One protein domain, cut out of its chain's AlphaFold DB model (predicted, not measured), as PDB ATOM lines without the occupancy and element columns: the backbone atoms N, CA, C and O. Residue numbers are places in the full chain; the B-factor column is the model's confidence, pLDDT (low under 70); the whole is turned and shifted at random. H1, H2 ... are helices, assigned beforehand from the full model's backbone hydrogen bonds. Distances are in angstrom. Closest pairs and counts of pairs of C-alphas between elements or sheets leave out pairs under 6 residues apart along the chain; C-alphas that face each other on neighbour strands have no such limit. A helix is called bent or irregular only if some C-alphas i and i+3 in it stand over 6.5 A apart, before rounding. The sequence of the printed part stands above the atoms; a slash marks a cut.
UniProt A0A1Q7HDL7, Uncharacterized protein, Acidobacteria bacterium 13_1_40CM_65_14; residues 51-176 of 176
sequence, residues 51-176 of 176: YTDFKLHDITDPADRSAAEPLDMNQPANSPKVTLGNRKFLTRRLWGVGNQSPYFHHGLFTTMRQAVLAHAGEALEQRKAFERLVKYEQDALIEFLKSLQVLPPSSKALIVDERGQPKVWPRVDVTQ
ATOM      1  N   TYR A  51       0.039  30.989   2.133       94.62
ATOM      2  CA  TYR A  51      -0.192  32.094   3.074       94.62
ATOM      3  C   TYR A  51       0.087  33.471   2.461       94.62
ATOM      4  O   TYR A  51       0.683  34.344   3.080       94.62
ATOM      5  N   THR A  52      -0.312  33.637   1.205       95.44
ATOM      6  CA  THR A  52      -0.195  34.879   0.450       95.44
ATOM      7  C   THR A  52      -1.216  34.874  -0.681       95.44
ATOM      8  O   THR A  52      -1.604  33.808  -1.163       95.44
ATOM      9  N   ASP A  53      -1.630  36.057  -1.113       95.44
ATOM     10  CA  ASP A  53      -2.410  36.273  -2.329       95.44
ATOM     11  C   ASP A  53      -1.560  36.776  -3.513       95.44
ATOM     12  O   ASP A  53      -2.093  36.971  -4.604       95.44
ATOM     13  N   PHE A  54      -0.248  36.958  -3.308       95.81
ATOM     14  CA  PHE A  54       0.710  37.492  -4.280       95.81
ATOM     15  C   PHE A  54       0.310  38.852  -4.866       95.81
ATOM     16  O   PHE A  54       0.600  39.147  -6.031       95.81
ATOM     17  N   LYS A  55      -0.343  39.697  -4.065       97.00
ATOM     18  CA  LYS A  55      -0.699  41.065  -4.450       97.00
ATOM     19  C   LYS A  55       0.213  42.092  -3.794       97.00
ATOM     20  O   LYS A  55       0.996  41.802  -2.892       97.00
ATOM     21  N   LEU A  56       0.125  43.312  -4.311       97.12
ATOM     22  CA  LEU A  56       0.803  44.480  -3.774       97.12
ATOM     23  C   LEU A  56      -0.085  45.146  -2.718       97.12
ATOM     24  O   LEU A  56      -1.211  45.525  -3.036       97.12
ATOM     25  N   HIS A  57       0.448  45.334  -1.513       97.69
ATOM     26  CA  HIS A  57      -0.262  45.930  -0.378       97.69
ATOM     27  C   HIS A  57       0.557  47.045   0.272       97.69
ATOM     28  O   HIS A  57       1.784  46.936   0.352       97.69
ATOM     29  N   ASP A  58      -0.116  48.091   0.759       97.38
ATOM     30  CA  ASP A  58       0.488  49.070   1.674       97.38
ATOM     31  C   ASP A  58       0.146  48.698   3.118       97.38
ATOM     32  O   ASP A  58      -0.964  48.923   3.600       97.38
ATOM     33  N   ILE A  59       1.125  48.106   3.799       97.06
ATOM     34  CA  ILE A  59       1.027  47.676   5.201       97.06
ATOM     35  C   ILE A  59       1.830  48.579   6.142       97.06
ATOM     36  O   ILE A  59       2.121  48.194   7.276       97.06
ATOM     37  N   THR A  60       2.250  49.749   5.664       96.50
ATOM     38  CA  THR A  60       3.221  50.607   6.345       96.50
ATOM     39  C   THR A  60       2.527  51.765   7.056       96.50
ATOM     40  O   THR A  60       1.498  52.270   6.604       96.50
ATOM     41  N   ASP A  61       3.069  52.198   8.193       95.00
ATOM     42  CA  ASP A  61       2.517  53.340   8.923       95.00
ATOM     43  C   ASP A  61       2.891  54.637   8.184       95.00
ATOM     44  O   ASP A  61       4.073  54.863   7.931       95.00
ATOM     45  N   PRO A  62       1.948  55.507   7.786       89.88
ATOM     46  CA  PRO A  62       2.293  56.781   7.153       89.88
ATOM     47  C   PRO A  62       3.143  57.708   8.040       89.88
ATOM     48  O   PRO A  62       3.796  58.601   7.504       89.88
ATOM     49  N   ALA A  63       3.154  57.512   9.363       92.38
ATOM     50  CA  ALA A  63       4.000  58.265  10.288       92.38
ATOM     51  C   ALA A  63       5.443  57.727  10.386       92.38
ATOM     52  O   ALA A  63       6.320  58.429  10.898       92.38
ATOM     53  N   ASP A  64       5.709  56.509   9.904       91.88
ATOM     54  CA  ASP A  64       7.055  55.936   9.894       91.88
ATOM     55  C   ASP A  64       7.880  56.515   8.732       91.88
ATOM     56  O   ASP A  64       7.490  56.485   7.564       91.88
ATOM     57  N   ARG A  65       9.065  57.041   9.058       88.56
ATOM     58  CA  ARG A  65       9.997  57.621   8.080       88.56
ATOM     59  C   ARG A  65      10.551  56.582   7.104       88.56
ATOM     60  O   ARG A  65      10.958  56.961   6.011       88.56
ATOM     61  N   SER A  66      10.561  55.306   7.486       91.38
ATOM     62  CA  SER A  66      11.006  54.179   6.657       91.38
ATOM     63  C   SER A  66       9.851  53.467   5.939       91.38
ATOM     64  O   SER A  66      10.061  52.448   5.278       91.38
ATOM     65  N   ALA A  67       8.629  54.001   6.030       91.12
ATOM     66  CA  ALA A  67       7.449  53.397   5.424       91.12
ATOM     67  C   ALA A  67       7.489  53.379   3.892       91.12
ATOM     68  O   ALA A  67       7.029  52.422   3.276       91.12
ATOM     69  N   ALA A  68       8.034  54.430   3.277       94.19
ATOM     70  CA  ALA A  68       8.179  54.511   1.833       94.19
ATOM     71  C   ALA A  68       9.629  54.246   1.417       94.19
ATOM     72  O   ALA A  68      10.548  54.891   1.920       94.19
ATOM     73  N   GLU A  69       9.825  53.349   0.454       94.56
ATOM     74  CA  GLU A  69      11.095  53.266  -0.268       94.56
ATOM     75  C   GLU A  69      11.212  54.471  -1.211       94.56
ATOM     76  O   GLU A  69      10.210  54.865  -1.814       94.56
ATOM     77  N   PRO A  70      12.405  55.056  -1.400       94.12
ATOM     78  CA  PRO A  70      12.576  56.246  -2.236       94.12
ATOM     79  C   PRO A  70      12.301  55.985  -3.722       94.12
ATOM     80  O   PRO A  70      12.049  56.926  -4.472       94.12
ATOM     81  N   LEU A  71      12.347  54.721  -4.155       95.00
ATOM     82  CA  LEU A  71      12.130  54.330  -5.539       95.00
ATOM     83  C   LEU A  71      10.957  53.350  -5.685       95.00
ATOM     84  O   LEU A  71      10.907  52.328  -5.001       95.00
ATOM     85  N   ASP A  72      10.054  53.619  -6.632       95.88
ATOM     86  CA  ASP A  72       8.976  52.706  -7.026       95.88
ATOM     87  C   ASP A  72       9.436  51.677  -8.056       95.88
ATOM     88  O   ASP A  72       9.306  51.861  -9.266       95.88
ATOM     89  N   MET A  73       9.948  50.553  -7.548       93.06
ATOM     90  CA  MET A  73      10.370  49.399  -8.351       93.06
ATOM     91  C   MET A  73       9.216  48.692  -9.081       93.06
ATOM     92  O   MET A  73       9.474  47.801  -9.891       93.06
ATOM     93  N   ASN A  74       7.956  49.072  -8.837       93.88
ATOM     94  CA  ASN A  74       6.820  48.591  -9.625       93.88
ATOM     95  C   ASN A  74       6.610  49.407 -10.917       93.88
ATOM     96  O   ASN A  74       5.764  49.043 -11.737       93.88
ATOM     97  N   GLN A  75       7.345  50.510 -11.109       95.94
ATOM     98  CA  GLN A  75       7.270  51.362 -12.299       95.94
ATOM     99  C   GLN A  75       8.448  51.104 -13.247       95.94
ATOM    100  O   GLN A  75       9.528  50.703 -12.807       95.94
ATOM    101  N   PRO A  76       8.296  51.390 -14.554       95.44
ATOM    102  CA  PRO A  76       9.423  51.401 -15.478       95.44
ATOM    103  C   PRO A  76      10.529  52.349 -14.998       95.44
ATOM    104  O   PRO A  76      10.248  53.484 -14.615       95.44
ATOM    105  N   ALA A  77      11.789  51.914 -15.085       92.69
ATOM    106  CA  ALA A  77      12.944  52.665 -14.575       92.69
ATOM    107  C   ALA A  77      13.119  54.064 -15.203       92.69
ATOM    108  O   ALA A  77      13.745  54.935 -14.612       92.69
ATOM    109  N   ASN A  78      12.566  54.288 -16.397       92.88
ATOM    110  CA  ASN A  78      12.589  55.564 -17.114       92.88
ATOM    111  C   ASN A  78      11.324  56.420 -16.899       92.88
ATOM    112  O   ASN A  78      11.174  57.463 -17.535       92.88
ATOM    113  N   SER A  79      10.391  55.986 -16.050       95.25
ATOM    114  CA  SER A  79       9.168  56.730 -15.756       95.25
ATOM    115  C   SER A  79       9.414  57.779 -14.668       95.25
ATOM    116  O   SER A  79      10.017  57.443 -13.652       95.25
ATOM    117  N   PRO A  80       8.838  58.995 -14.767       92.56
ATOM    118  CA  PRO A  80       8.838  59.952 -13.658       92.56
ATOM    119  C   PRO A  80       8.219  59.397 -12.366       92.56
ATOM    120  O   PRO A  80       8.491  59.906 -11.287       92.56
ATOM    121  N   LYS A  81       7.392  58.345 -12.458       94.06
ATOM    122  CA  LYS A  81       6.779  57.706 -11.289       94.06
ATOM    123  C   LYS A  81       7.783  56.954 -10.412       94.06
ATOM    124  O   LYS A  81       7.509  56.787  -9.230       94.06
ATOM    125  N   VAL A  82       8.934  56.532 -10.953       95.56
ATOM    126  CA  VAL A  82       9.936  55.767 -10.188       95.56
ATOM    127  C   VAL A  82      10.476  56.562  -8.999       95.56
ATOM    128  O   VAL A  82      10.803  55.971  -7.982       95.56
ATOM    129  N   THR A  83      10.531  57.894  -9.081       94.31
ATOM    130  CA  THR A  83      11.071  58.758  -8.016       94.31
ATOM    131  C   THR A  83      10.010  59.269  -7.039       94.31
ATOM    132  O   THR A  83      10.338  60.034  -6.138       94.31
ATOM    133  N   LEU A  84       8.743  58.863  -7.195       93.19
ATOM    134  CA  LEU A  84       7.654  59.238  -6.279       93.19
ATOM    135  C   LEU A  84       7.595  58.356  -5.019       93.19
ATOM    136  O   LEU A  84       6.814  58.642  -4.111       93.19
ATOM    137  N   GLY A  85       8.430  57.316  -4.960       92.50
ATOM    138  CA  GLY A  85       8.531  56.374  -3.852       92.50
ATOM    139  C   GLY A  85       7.518  55.229  -3.897       92.50
ATOM    140  O   GLY A  85       6.473  55.311  -4.543       92.50
ATOM    141  N   ASN A  86       7.840  54.137  -3.200       95.50
ATOM    142  CA  ASN A  86       6.996  52.949  -3.096       95.50
ATOM    143  C   ASN A  86       6.477  52.748  -1.680       95.50
ATOM    144  O   ASN A  86       7.253  52.751  -0.729       95.50
ATOM    145  N   ARG A  87       5.193  52.428  -1.562       95.50
ATOM    146  CA  ARG A  87       4.599  51.913  -0.319       95.50
ATOM    147  C   ARG A  87       3.905  50.569  -0.498       95.50
ATOM    148  O   ARG A  87       3.397  50.006   0.461       95.50
ATOM    149  N   LYS A  88       3.849  50.062  -1.731       96.12
ATOM    150  CA  LYS A  88       3.136  48.840  -2.077       96.12
ATOM    151  C   LYS A  88       4.125  47.717  -2.333       96.12
ATOM    152  O   LYS A  88       4.910  47.749  -3.285       96.12
ATOM    153  N   PHE A  89       4.059  46.703  -1.485       96.19
ATOM    154  CA  PHE A  89       4.993  45.586  -1.498       96.19
ATOM    155  C   PHE A  89       4.260  44.284  -1.766       96.19
ATOM    156  O   PHE A  89       3.129  44.085  -1.326       96.19
ATOM    157  N   LEU A  90       4.916  43.397  -2.511       96.06
ATOM    158  CA  LEU A  90       4.376  42.080  -2.815       96.06
ATOM    159  C   LEU A  90       4.314  41.245  -1.535       96.06
ATOM    160  O   LEU A  90       5.339  41.052  -0.872       96.06
ATOM    161  N   THR A  91       3.149  40.683  -1.230       94.88
ATOM    162  CA  THR A  91       2.999  39.684  -0.169       94.88
ATOM    163  C   THR A  91       3.786  38.427  -0.543       94.88
ATOM    164  O   THR A  91       3.433  37.653  -1.438       94.88
ATOM    165  N   ARG A  92       4.927  38.208   0.117       93.88
ATOM    166  CA  ARG A  92       5.722  36.991  -0.094       93.88
ATOM    167  C   ARG A  92       4.978  35.778   0.462       93.88
ATOM    168  O   ARG A  92       4.291  35.876   1.471       93.88
ATOM    169  N   ARG A  93       5.158  34.615  -0.173       94.62
ATOM    170  CA  ARG A  93       4.761  33.332   0.432       94.62
ATOM    171  C   ARG A  93       5.461  33.172   1.782       94.62
ATOM    172  O   ARG A  93       6.655  33.449   1.865       94.62
ATOM    173  N   LEU A  94       4.752  32.699   2.807       95.19
ATOM    174  CA  LEU A  94       5.339  32.544   4.149       95.19
ATOM    175  C   LEU A  94       6.074  31.214   4.342       95.19
ATOM    176  O   LEU A  94       6.684  30.978   5.380       95.19
ATOM    177  N   TRP A  95       6.064  30.332   3.346       91.25
ATOM    178  CA  TRP A  95       6.918  29.152   3.376       91.25
ATOM    179  C   TRP A  95       8.391  29.542   3.390       91.25
ATOM    180  O   TRP A  95       8.866  30.213   2.474       91.25
ATOM    181  N   GLY A  96       9.114  29.073   4.403       91.81
ATOM    182  CA  GLY A  96      10.511  29.434   4.607       91.81
ATOM    183  C   GLY A  96      10.701  30.748   5.365       91.81
ATOM    184  O   GLY A  96      11.848  31.146   5.545       91.81
ATOM    185  N   VAL A  97       9.637  31.412   5.847       95.12
ATOM    186  CA  VAL A  97       9.760  32.658   6.633       95.12
ATOM    187  C   VAL A  97      10.628  32.466   7.884       95.12
ATOM    188  O   VAL A  97      11.342  33.385   8.288       95.12
ATOM    189  N   GLY A  98      10.658  31.254   8.450       93.50
ATOM    190  CA  GLY A  98      11.561  30.890   9.548       93.50
ATOM    191  C   GLY A  98      13.051  31.026   9.213       93.50
ATOM    192  O   GLY A  98      13.853  31.258  10.110       93.50
ATOM    193  N   ASN A  99      13.428  30.960   7.933       92.38
ATOM    194  CA  ASN A  99      14.815  31.088   7.473       92.38
ATOM    195  C   ASN A  99      15.162  32.489   6.938       92.38
ATOM    196  O   ASN A  99      16.272  32.684   6.448       92.38
ATOM    197  N   GLN A 100      14.227  33.443   6.960       91.81
ATOM    198  CA  GLN A 100      14.336  34.711   6.224       91.81
ATOM    199  C   GLN A 100      14.268  35.942   7.134       91.81
ATOM    200  O   GLN A 100      13.552  36.895   6.846       91.81
ATOM    201  N   SER A 101      15.009  35.925   8.242       91.56
ATOM    202  CA  SER A 101      15.291  37.152   8.997       91.56
ATOM    203  C   SER A 101      16.368  37.982   8.266       91.56
ATOM    204  O   SER A 101      17.287  37.377   7.703       91.56
ATOM    205  N   PRO A 102      16.308  39.331   8.266       96.12
ATOM    206  CA  PRO A 102      15.298  40.193   8.896       96.12
ATOM    207  C   PRO A 102      14.015  40.370   8.060       96.12
ATOM    208  O   PRO A 102      13.965  40.051   6.874       96.12
ATOM    209  N   TYR A 103      12.968  40.895   8.699       96.25
ATOM    210  CA  TYR A 103      11.593  40.945   8.198       96.25
ATOM    211  C   TYR A 103      11.149  42.344   7.745       96.25
ATOM    212  O   TYR A 103      11.758  43.357   8.102       96.25
ATOM    213  N   PHE A 104      10.003  42.366   7.046       95.88
ATOM    214  CA  PHE A 104       9.372  43.542   6.423       95.88
ATOM    215  C   PHE A 104      10.134  44.045   5.191       95.88
ATOM    216  O   PHE A 104      11.163  43.474   4.832       95.88
ATOM    217  N   HIS A 105       9.612  45.051   4.484       94.50
ATOM    218  CA  HIS A 105      10.183  45.457   3.190       94.50
ATOM    219  C   HIS A 105      11.599  46.027   3.316       94.50
ATOM    220  O   HIS A 105      12.455  45.691   2.503       94.50
ATOM    221  N   HIS A 106      11.853  46.795   4.375       93.94
ATOM    222  CA  HIS A 106      13.140  47.437   4.648       93.94
ATOM    223  C   HIS A 106      14.091  46.581   5.510       93.94
ATOM    224  O   HIS A 106      15.209  46.999   5.798       93.94
ATOM    225  N   GLY A 107      13.659  45.409   6.000       95.31
ATOM    226  CA  GLY A 107      14.515  44.510   6.787       95.31
ATOM    227  C   GLY A 107      14.968  45.049   8.154       95.31
ATOM    228  O   GLY A 107      16.045  44.685   8.618       95.31
ATOM    229  N   LEU A 108      14.185  45.915   8.816       95.25
ATOM    230  CA  LEU A 108      14.581  46.516  10.110       95.25
ATOM    231  C   LEU A 108      14.056  45.728  11.318       95.25
ATOM    232  O   LEU A 108      14.490  45.967  12.443       95.25
ATOM    233  N   PHE A 109      13.140  44.776  11.116       96.31
ATOM    234  CA  PHE A 109      12.626  43.943  12.201       96.31
ATOM    235  C   PHE A 109      13.369  42.617  12.242       96.31
ATOM    236  O   PHE A 109      13.319  41.831  11.302       96.31
ATOM    237  N   THR A 110      14.036  42.337  13.356       95.88
ATOM    238  CA  THR A 110      14.821  41.107  13.528       95.88
ATOM    239  C   THR A 110      13.981  39.941  14.046       95.88
ATOM    240  O   THR A 110      14.422  38.792  13.995       95.88
ATOM    241  N   THR A 111      12.751  40.209  14.501       96.44
ATOM    242  CA  THR A 111      11.801  39.193  14.972       96.44
ATOM    243  C   THR A 111      10.471  39.255  14.221       96.44
ATOM    244  O   THR A 111       9.990  40.328  13.853       96.44
ATOM    245  N   MET A 112       9.824  38.096  14.056       97.19
ATOM    246  CA  MET A 112       8.490  38.015  13.444       97.19
ATOM    247  C   MET A 112       7.450  38.794  14.253       97.19
ATOM    248  O   MET A 112       6.576  39.430  13.678       97.19
ATOM    249  N   ARG A 113       7.563  38.795  15.588       97.94
ATOM    250  CA  ARG A 113       6.650  39.531  16.472       97.94
ATOM    251  C   ARG A 113       6.737  41.042  16.251       97.94
ATOM    252  O   ARG A 113       5.698  41.683  16.163       97.94
ATOM    253  N   GLN A 114       7.945  41.595  16.116       97.50
ATOM    254  CA  GLN A 114       8.118  43.006  15.746       97.50
ATOM    255  C   GLN A 114       7.474  43.300  14.391       97.50
ATOM    256  O   GLN A 114       6.722  44.260  14.284       97.50
ATOM    257  N   ALA A 115       7.703  42.445  13.389       97.12
ATOM    258  CA  ALA A 115       7.094  42.622  12.075       97.12
ATOM    259  C   ALA A 115       5.560  42.593  12.141       97.12
ATOM    260  O   ALA A 115       4.922  43.479  11.585       97.12
ATOM    261  N   VAL A 116       4.955  41.639  12.860       97.81
ATOM    262  CA  VAL A 116       3.493  41.569  13.064       97.81
ATOM    263  C   VAL A 116       2.963  42.851  13.717       97.81
ATOM    264  O   VAL A 116       2.011  43.440  13.214       97.81
ATOM    265  N   LEU A 117       3.611  43.333  14.781       97.88
ATOM    266  CA  LEU A 117       3.205  44.558  15.485       97.88
ATOM    267  C   LEU A 117       3.457  45.847  14.678       97.88
ATOM    268  O   LEU A 117       2.855  46.884  14.956       97.88
ATOM    269  N   ALA A 118       4.298  45.795  13.651       97.12
ATOM    270  CA  ALA A 118       4.533  46.917  12.752       97.12
ATOM    271  C   ALA A 118       3.511  47.026  11.608       97.12
ATOM    272  O   ALA A 118       3.491  48.045  10.923       97.12
ATOM    273  N   HIS A 119       2.650  46.019  11.396       97.62
ATOM    274  CA  HIS A 119       1.637  46.084  10.340       97.62
ATOM    275  C   HIS A 119       0.644  47.225  10.606       97.62
ATOM    276  O   HIS A 119      -0.021  47.280  11.642       97.62
ATOM    277  N   ALA A 120       0.524  48.121   9.638       97.56
ATOM    278  CA  ALA A 120      -0.411  49.236   9.612       97.56
ATOM    279  C   ALA A 120      -1.137  49.253   8.256       97.56
ATOM    280  O   ALA A 120      -1.252  48.211   7.609       97.56
ATOM    281  N   GLY A 121      -1.662  50.410   7.837       96.31
ATOM    282  CA  GLY A 121      -2.332  50.564   6.544       96.31
ATOM    283  C   GLY A 121      -3.429  49.517   6.327       96.31
ATOM    284  O   GLY A 121      -4.303  49.329   7.177       96.31
ATOM    285  N   GLU A 122      -3.345  48.798   5.209       97.94
ATOM    286  CA  GLU A 122      -4.283  47.734   4.829       97.94
ATOM    287  C   GLU A 122      -4.261  46.518   5.776       97.94
ATOM    288  O   GLU A 122      -5.215  45.741   5.791       97.94
ATOM    289  N   ALA A 123      -3.211  46.358   6.591       97.69
ATOM    290  CA  ALA A 123      -3.046  45.249   7.534       97.69
ATOM    291  C   ALA A 123      -3.305  45.626   9.009       97.69
ATOM    292  O   ALA A 123      -3.034  44.838   9.922       97.69
ATOM    293  N   LEU A 124      -3.827  46.830   9.270       98.12
ATOM    294  CA  LEU A 124      -4.054  47.330  10.628       98.12
ATOM    295  C   LEU A 124      -5.007  46.438  11.442       98.12
ATOM    296  O   LEU A 124      -4.781  46.209  12.632       98.12
ATOM    297  N   GLU A 125      -6.074  45.927  10.825       98.44
ATOM    298  CA  GLU A 125      -7.055  45.098  11.534       98.44
ATOM    299  C   GLU A 125      -6.492  43.720  11.906       98.44
ATOM    300  O   GLU A 125      -6.821  43.185  12.964       98.44
ATOM    301  N   GLN A 126      -5.577  43.180  11.100       97.88
ATOM    302  CA  GLN A 126      -4.850  41.943  11.375       97.88
ATOM    303  C   GLN A 126      -3.887  42.135  12.552       97.88
ATOM    304  O   GLN A 126      -3.851  41.282  13.442       97.88
ATOM    305  N   ARG A 127      -3.177  43.274  12.622       98.44
ATOM    306  CA  ARG A 127      -2.378  43.630  13.809       98.44
ATOM    307  C   ARG A 127      -3.251  43.696  15.060       98.44
ATOM    308  O   ARG A 127      -2.948  43.025  16.041       98.44
ATOM    309  N   LYS A 128      -4.359  44.444  15.019       98.75
ATOM    310  CA  LYS A 128      -5.275  44.564  16.168       98.75
ATOM    311  C   LYS A 128      -5.856  43.215  16.583       98.75
ATOM    312  O   LYS A 128      -6.046  42.960  17.766       98.75
ATOM    313  N   ALA A 129      -6.176  42.348  15.621       98.62
ATOM    314  CA  ALA A 129      -6.626  40.992  15.910       98.62
ATOM    315  C   ALA A 129      -5.552  40.206  16.671       98.62
ATOM    316  O   ALA A 129      -5.879  39.603  17.688       98.62
ATOM    317  N   PHE A 130      -4.288  40.284  16.246       98.62
ATOM    318  CA  PHE A 130      -3.167  39.671  16.957       98.62
ATOM    319  C   PHE A 130      -2.979  40.238  18.372       98.62
ATOM    320  O   PHE A 130      -2.824  39.471  19.315       98.62
ATOM    321  N   GLU A 131      -3.044  41.560  18.546       98.62
ATOM    322  CA  GLU A 131      -2.904  42.209  19.860       98.62
ATOM    323  C   GLU A 131      -4.016  41.813  20.846       98.62
ATOM    324  O   GLU A 131      -3.775  41.765  22.051       98.62
ATOM    325  N   ARG A 132      -5.218  41.498  20.340       98.69
ATOM    326  CA  ARG A 132      -6.362  41.036  21.146       98.69
ATOM    327  C   ARG A 132      -6.280  39.568  21.570       98.69
ATOM    328  O   ARG A 132      -7.019  39.182  22.472       98.69
ATOM    329  N   LEU A 133      -5.433  38.758  20.936       98.50
ATOM    330  CA  LEU A 133      -5.228  37.365  21.336       98.50
ATOM    331  C   LEU A 133      -4.600  37.301  22.730       98.50
ATOM    332  O   LEU A 133      -3.759  38.138  23.082       98.50
ATOM    333  N   VAL A 134      -4.936  36.265  23.501       98.06
ATOM    334  CA  VAL A 134      -4.219  36.005  24.757       98.06
ATOM    335  C   VAL A 134      -2.762  35.648  24.461       98.06
ATOM    336  O   VAL A 134      -2.426  35.171  23.375       98.06
ATOM    337  N   LYS A 135      -1.872  35.843  25.441       95.94
ATOM    338  CA  LYS A 135      -0.427  35.637  25.251       95.94
ATOM    339  C   LYS A 135      -0.096  34.275  24.627       95.94
ATOM    340  O   LYS A 135       0.721  34.214  23.712       95.94
ATOM    341  N   TYR A 136      -0.745  33.211  25.100       94.62
ATOM    342  CA  TYR A 136      -0.551  31.859  24.576       94.62
ATOM    343  C   TYR A 136      -0.849  31.769  23.073       94.62
ATOM    344  O   TYR A 136      -0.045  31.235  22.317       94.62
ATOM    345  N   GLU A 137      -1.961  32.342  22.617       97.00
ATOM    346  CA  GLU A 137      -2.359  32.326  21.205       97.00
ATOM    347  C   GLU A 137      -1.440  33.193  20.338       97.00
ATOM    348  O   GLU A 137      -1.081  32.800  19.227       97.00
ATOM    349  N   GLN A 138      -0.987  34.339  20.859       97.81
ATOM    350  CA  GLN A 138       0.030  35.136  20.178       97.81
ATOM    351  C   GLN A 138       1.332  34.347  20.002       97.81
ATOM    352  O   GLN A 138       1.941  34.391  18.935       97.81
ATOM    353  N   ASP A 139       1.802  33.666  21.050       95.62
ATOM    354  CA  ASP A 139       3.016  32.845  20.997       95.62
ATOM    355  C   ASP A 139       2.839  31.647  20.055       95.62
ATOM    356  O   ASP A 139       3.738  31.360  19.266       95.62
ATOM    357  N   ALA A 140       1.669  31.002  20.066       94.69
ATOM    358  CA  ALA A 140       1.346  29.900  19.165       94.69
ATOM    359  C   ALA A 140       1.393  30.330  17.691       94.69
ATOM    360  O   ALA A 140       1.949  29.607  16.864       94.69
ATOM    361  N   LEU A 141       0.887  31.523  17.358       96.50
ATOM    362  CA  LEU A 141       0.974  32.064  16.000       96.50
ATOM    363  C   LEU A 141       2.430  32.322  15.578       96.50
ATOM    364  O   LEU A 141       2.815  31.997  14.456       96.50
ATOM    365  N   ILE A 142       3.265  32.851  16.476       95.88
ATOM    366  CA  ILE A 142       4.691  33.058  16.190       95.88
ATOM    367  C   ILE A 142       5.437  31.722  16.042       95.88
ATOM    368  O   ILE A 142       6.239  31.575  15.119       95.88
ATOM    369  N   GLU A 143       5.168  30.727  16.890       92.00
ATOM    370  CA  GLU A 143       5.780  29.394  16.768       92.00
ATOM    371  C   GLU A 143       5.315  28.668  15.496       92.00
ATOM    372  O   GLU A 143       6.123  28.011  14.837       92.00
ATOM    373  N   PHE A 144       4.059  28.856  15.078       92.62
ATOM    374  CA  PHE A 144       3.586  28.388  13.777       92.62
ATOM    375  C   PHE A 144       4.405  28.999  12.629       92.62
ATOM    376  O   PHE A 144       4.903  28.258  11.782       92.62
ATOM    377  N   LEU A 145       4.634  30.318  12.622       94.88
ATOM    378  CA  LEU A 145       5.461  30.965  11.594       94.88
ATOM    379  C   LEU A 145       6.920  30.472  11.620       94.88
ATOM    380  O   LEU A 145       7.499  30.229  10.561       94.88
ATOM    381  N   LYS A 146       7.504  30.247  12.805       91.69
ATOM    382  CA  LYS A 146       8.844  29.639  12.947       91.69
ATOM    383  C   LYS A 146       8.903  28.217  12.383       91.69
ATOM    384  O   LYS A 146       9.949  27.808  11.883       91.69
ATOM    385  N   SER A 147       7.797  27.471  12.431       89.69
ATOM    386  CA  SER A 147       7.720  26.118  11.863       89.69
ATOM    387  C   SER A 147       7.762  26.097  10.329       89.69
ATOM    388  O   SER A 147       8.135  25.082   9.741       89.69
ATOM    389  N   LEU A 148       7.444  27.217   9.669       92.19
ATOM    390  CA  LEU A 148       7.520  27.360   8.215       92.19
ATOM    391  C   LEU A 148       8.974  27.599   7.782       92.19
ATOM    392  O   LEU A 148       9.340  28.689   7.336       92.19
ATOM    393  N   GLN A 149       9.804  26.569   7.917       90.94
ATOM    394  CA  GLN A 149      11.231  26.595   7.610       90.94
ATOM    395  C   GLN A 149      11.671  25.375   6.795       90.94
ATOM    396  O   GLN A 149      11.084  24.297   6.866       90.94
ATOM    397  N   VAL A 150      12.750  25.547   6.041       89.12
ATOM    398  CA  VAL A 150      13.535  24.466   5.454       89.12
ATOM    399  C   VAL A 150      14.621  24.089   6.454       89.12
ATOM    400  O   VAL A 150      15.419  24.932   6.869       89.12
ATOM    401  N   LEU A 151      14.644  22.818   6.843       88.62
ATOM    402  CA  LEU A 151      15.665  22.284   7.735       88.62
ATOM    403  C   LEU A 151      16.930  21.895   6.952       88.62
ATOM    404  O   LEU A 151      16.826  21.473   5.795       88.62
ATOM    405  N   PRO A 152      18.128  21.982   7.563       86.44
ATOM    406  CA  PRO A 152      19.356  21.476   6.959       86.44
ATOM    407  C   PRO A 152      19.218  20.007   6.522       86.44
ATOM    408  O   PRO A 152      18.587  19.235   7.246       86.44
ATOM    409  N   PRO A 153      19.860  19.567   5.420       84.62
ATOM    410  CA  PRO A 153      19.750  18.187   4.928       84.62
ATOM    411  C   PRO A 153      20.147  17.098   5.940       84.62
ATOM    412  O   PRO A 153      19.700  15.959   5.839       84.62
ATOM    413  N   SER A 154      20.993  17.429   6.919       85.50
ATOM    414  CA  SER A 154      21.417  16.521   7.991       85.50
ATOM    415  C   SER A 154      20.384  16.355   9.112       85.50
ATOM    416  O   SER A 154      20.559  15.478   9.962       85.50
ATOM    417  N   SER A 155      19.318  17.161   9.124       86.81
ATOM    418  CA  SER A 155      18.317  17.169  10.192       86.81
ATOM    419  C   SER A 155      17.583  15.838  10.261       86.81
ATOM    420  O   SER A 155      17.032  15.354   9.273       86.81
ATOM    421  N   LYS A 156      17.578  15.233  11.451       86.38
ATOM    422  CA  LYS A 156      16.871  13.972  11.724       86.38
ATOM    423  C   LYS A 156      15.524  14.178  12.414       86.38
ATOM    424  O   LYS A 156      14.706  13.267  12.415       86.38
ATOM    425  N   ALA A 157      15.298  15.362  12.979       87.38
ATOM    426  CA  ALA A 157      14.045  15.752  13.611       87.38
ATOM    427  C   ALA A 157      13.307  16.781  12.749       87.38
ATOM    428  O   ALA A 157      13.936  17.640  12.138       87.38
ATOM    429  N   LEU A 158      11.975  16.694  12.729       83.44
ATOM    430  CA  LEU A 158      11.095  17.660  12.055       83.44
ATOM    431  C   LEU A 158      10.778  18.880  12.932       83.44
ATOM    432  O   LEU A 158      10.369  19.918  12.426       83.44
ATOM    433  N   ILE A 159      10.965  18.747  14.247       85.56
ATOM    434  CA  ILE A 159      10.741  19.800  15.237       85.56
ATOM    435  C   ILE A 159      12.081  20.083  15.902       85.56
ATOM    436  O   ILE A 159      12.662  19.196  16.533       85.56
ATOM    437  N   VAL A 160      12.575  21.307  15.737       85.94
ATOM    438  CA  VAL A 160      13.897  21.721  16.214       85.94
ATOM    439  C   VAL A 160      13.850  23.057  16.957       85.94
ATOM    440  O   VAL A 160      12.899  23.828  16.806       85.94
ATOM    441  N   ASP A 161      14.860  23.319  17.782       85.12
ATOM    442  CA  ASP A 161      15.100  24.610  18.434       85.12
ATOM    443  C   ASP A 161      15.870  25.598  17.529       85.12
ATOM    444  O   ASP A 161      16.167  25.302  16.367       85.12
ATOM    445  N   GLU A 162      16.223  26.780  18.053       78.69
ATOM    446  CA  GLU A 162      16.987  27.791  17.300       78.69
ATOM    447  C   GLU A 162      18.403  27.331  16.888       78.69
ATOM    448  O   GLU A 162      19.053  27.990  16.079       78.69
ATOM    449  N   ARG A 163      18.895  26.210  17.431       82.25
ATOM    450  CA  ARG A 163      20.204  25.607  17.126       82.25
ATOM    451  C   ARG A 163      20.077  24.371  16.229       82.25
ATOM    452  O   ARG A 163      21.069  23.671  16.015       82.25
ATOM    453  N   GLY A 164      18.876  24.083  15.724       82.50
ATOM    454  CA  GLY A 164      18.598  22.908  14.899       82.50
ATOM    455  C   GLY A 164      18.592  21.587  15.677       82.50
ATOM    456  O   GLY A 164      18.606  20.523  15.057       82.50
ATOM    457  N   GLN A 165      18.587  21.629  17.012       86.62
ATOM    458  CA  GLN A 165      18.522  20.430  17.847       86.62
ATOM    459  C   GLN A 165      17.070  19.976  18.024       86.62
ATOM    460  O   GLN A 165      16.186  20.830  18.088       86.62
ATOM    461  N   PRO A 166      16.792  18.663  18.123       88.75
ATOM    462  CA  PRO A 166      15.437  18.164  18.337       88.75
ATOM    463  C   PRO A 166      14.767  18.810  19.557       88.75
ATOM    464  O   PRO A 166      15.339  18.840  20.646       88.75
ATOM    465  N   LYS A 167      13.534  19.290  19.381       85.12
ATOM    466  CA  LYS A 167      12.725  19.924  20.432       85.12
ATOM    467  C   LYS A 167      11.402  19.177  20.583       85.12
ATOM    468  O   LYS A 167      10.753  18.853  19.591       85.12
ATOM    469  N   VAL A 168      10.977  18.934  21.824       80.56
ATOM    470  CA  VAL A 168       9.645  18.384  22.121       80.56
ATOM    471  C   VAL A 168       8.611  19.512  22.056       80.56
ATOM    472  O   VAL A 168       8.811  20.575  22.647       80.56
ATOM    473  N   TRP A 169       7.521  19.287  21.320       69.25
ATOM    474  CA  TRP A 169       6.407  20.227  21.190       69.25
ATOM    475  C   TRP A 169       5.053  19.489  21.209       69.25
ATOM    476  O   TRP A 169       4.952  18.453  20.548       69.25
ATOM    477  N   PRO A 170       4.010  20.007  21.890       65.25
ATOM    478  CA  PRO A 170       4.016  21.197  22.749       65.25
ATOM    479  C   PRO A 170       4.967  21.019  23.937       65.25
ATOM    480  O   PRO A 170       5.354  19.891  24.255       65.25
ATOM    481  N   ARG A 171       5.406  22.120  24.562       63.66
ATOM    482  CA  ARG A 171       6.084  21.995  25.859       63.66
ATOM    483  C   ARG A 171       5.116  21.237  26.757       63.66
ATOM    484  O   ARG A 171       3.981  21.671  26.927       63.66
ATOM    485  N   VAL A 172       5.525  20.061  27.222       58.03
ATOM    486  CA  VAL A 172       4.763  19.341  28.233       58.03
ATOM    487  C   VAL A 172       4.954  20.167  29.491       58.03
ATOM    488  O   VAL A 172       5.949  20.003  30.195       58.03
ATOM    489  N   ASP A 173       4.074  21.137  29.709       57.62
ATOM    490  CA  ASP A 173       4.018  21.795  30.996       57.62
ATOM    491  C   ASP A 173       3.559  20.722  31.981       57.62
ATOM    492  O   ASP A 173       2.432  20.222  31.952       57.62
ATOM    493  N   VAL A 174       4.505  20.281  32.806       45.47
ATOM    494  CA  VAL A 174       4.211  19.535  34.018       45.47
ATOM    495  C   VAL A 174       3.445  20.513  34.911       45.47
ATOM    496  O   VAL A 174       4.077  21.297  35.612       45.47
ATOM    497  N   THR A 175       2.104  20.455  34.870       39.72
ATOM    498  CA  THR A 175       1.118  21.194  35.708       39.72
ATOM    499  C   THR A 175       1.122  22.734  35.540       39.72
ATOM    500  O   THR A 175       2.180  23.334  35.422       39.72
ATOM    501  N   GLN A 176       0.004  23.474  35.498       35.75
ATOM    502  CA  GLN A 176      -1.372  23.310  36.005       35.75
ATOM    503  C   GLN A 176      -2.403  23.868  35.015       35.75
ATOM    504  O   GLN A 176      -2.074  24.860  34.327       35.75
TER     505      GLN A 176
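This is residues 51 to 176 of the 176 residues of an uncharacterized protein of Acidobacteria bacterium 13_1_40CM_65_14 (UniProt A0A1Q7HDL7). This loose model has little regular structure: helices H2, H3 and H4 cluster among long loops, with short H1 towards one end and a tail, residues 171 to 176, sticking out at the other. The 126 printed residues have four named helices, H1 to H4 in order, and no named strand; the class is all helix, with 37 residues in named elements. The radius of gyration of the C-alphas is 17.9 A, the spans 61 by 37 by 24 A.

Start at H4, residues 135 to 147: its residues 142 to 145 alone only just touch H2, residues 112 to 118, with 3 pairs of C-alphas within 8 A, the closest those of Arg 113 and Ile 142, 6.8 A. H3, residues 121 to 132, touches H2 with residues 127 to 131 alone, at a steep tilt of 62 degrees; the closest C-alphas, of Leu 117 and Arg 127, are 5.9 A apart. H1, residues 80 to 84, is apart from H2, H3 and H4. Every O i to N i+4 pair is within hydrogen-bond range in H2 and H4, 6 of 8 in H3 and 0 of 1 in H1, where 1 of 2 O i to N i+3 pairs is.

Find C-alpha 80 at (8.838, 59.952, -13.658), where H1 begins; H4 ends at C-alpha 147, (7.720, 26.118, 11.863), after 18.3 A. H3, 17.9 A long, is irregular: C-alphas 122 and 125 are 7.7 A apart.

The farthest C-alphas, of Asn 78 and Thr 175, are 64.1 A apart. The printed part has no cut, the link from H1 to H2 is long, and residues 169 to 176 have pLDDT under 70.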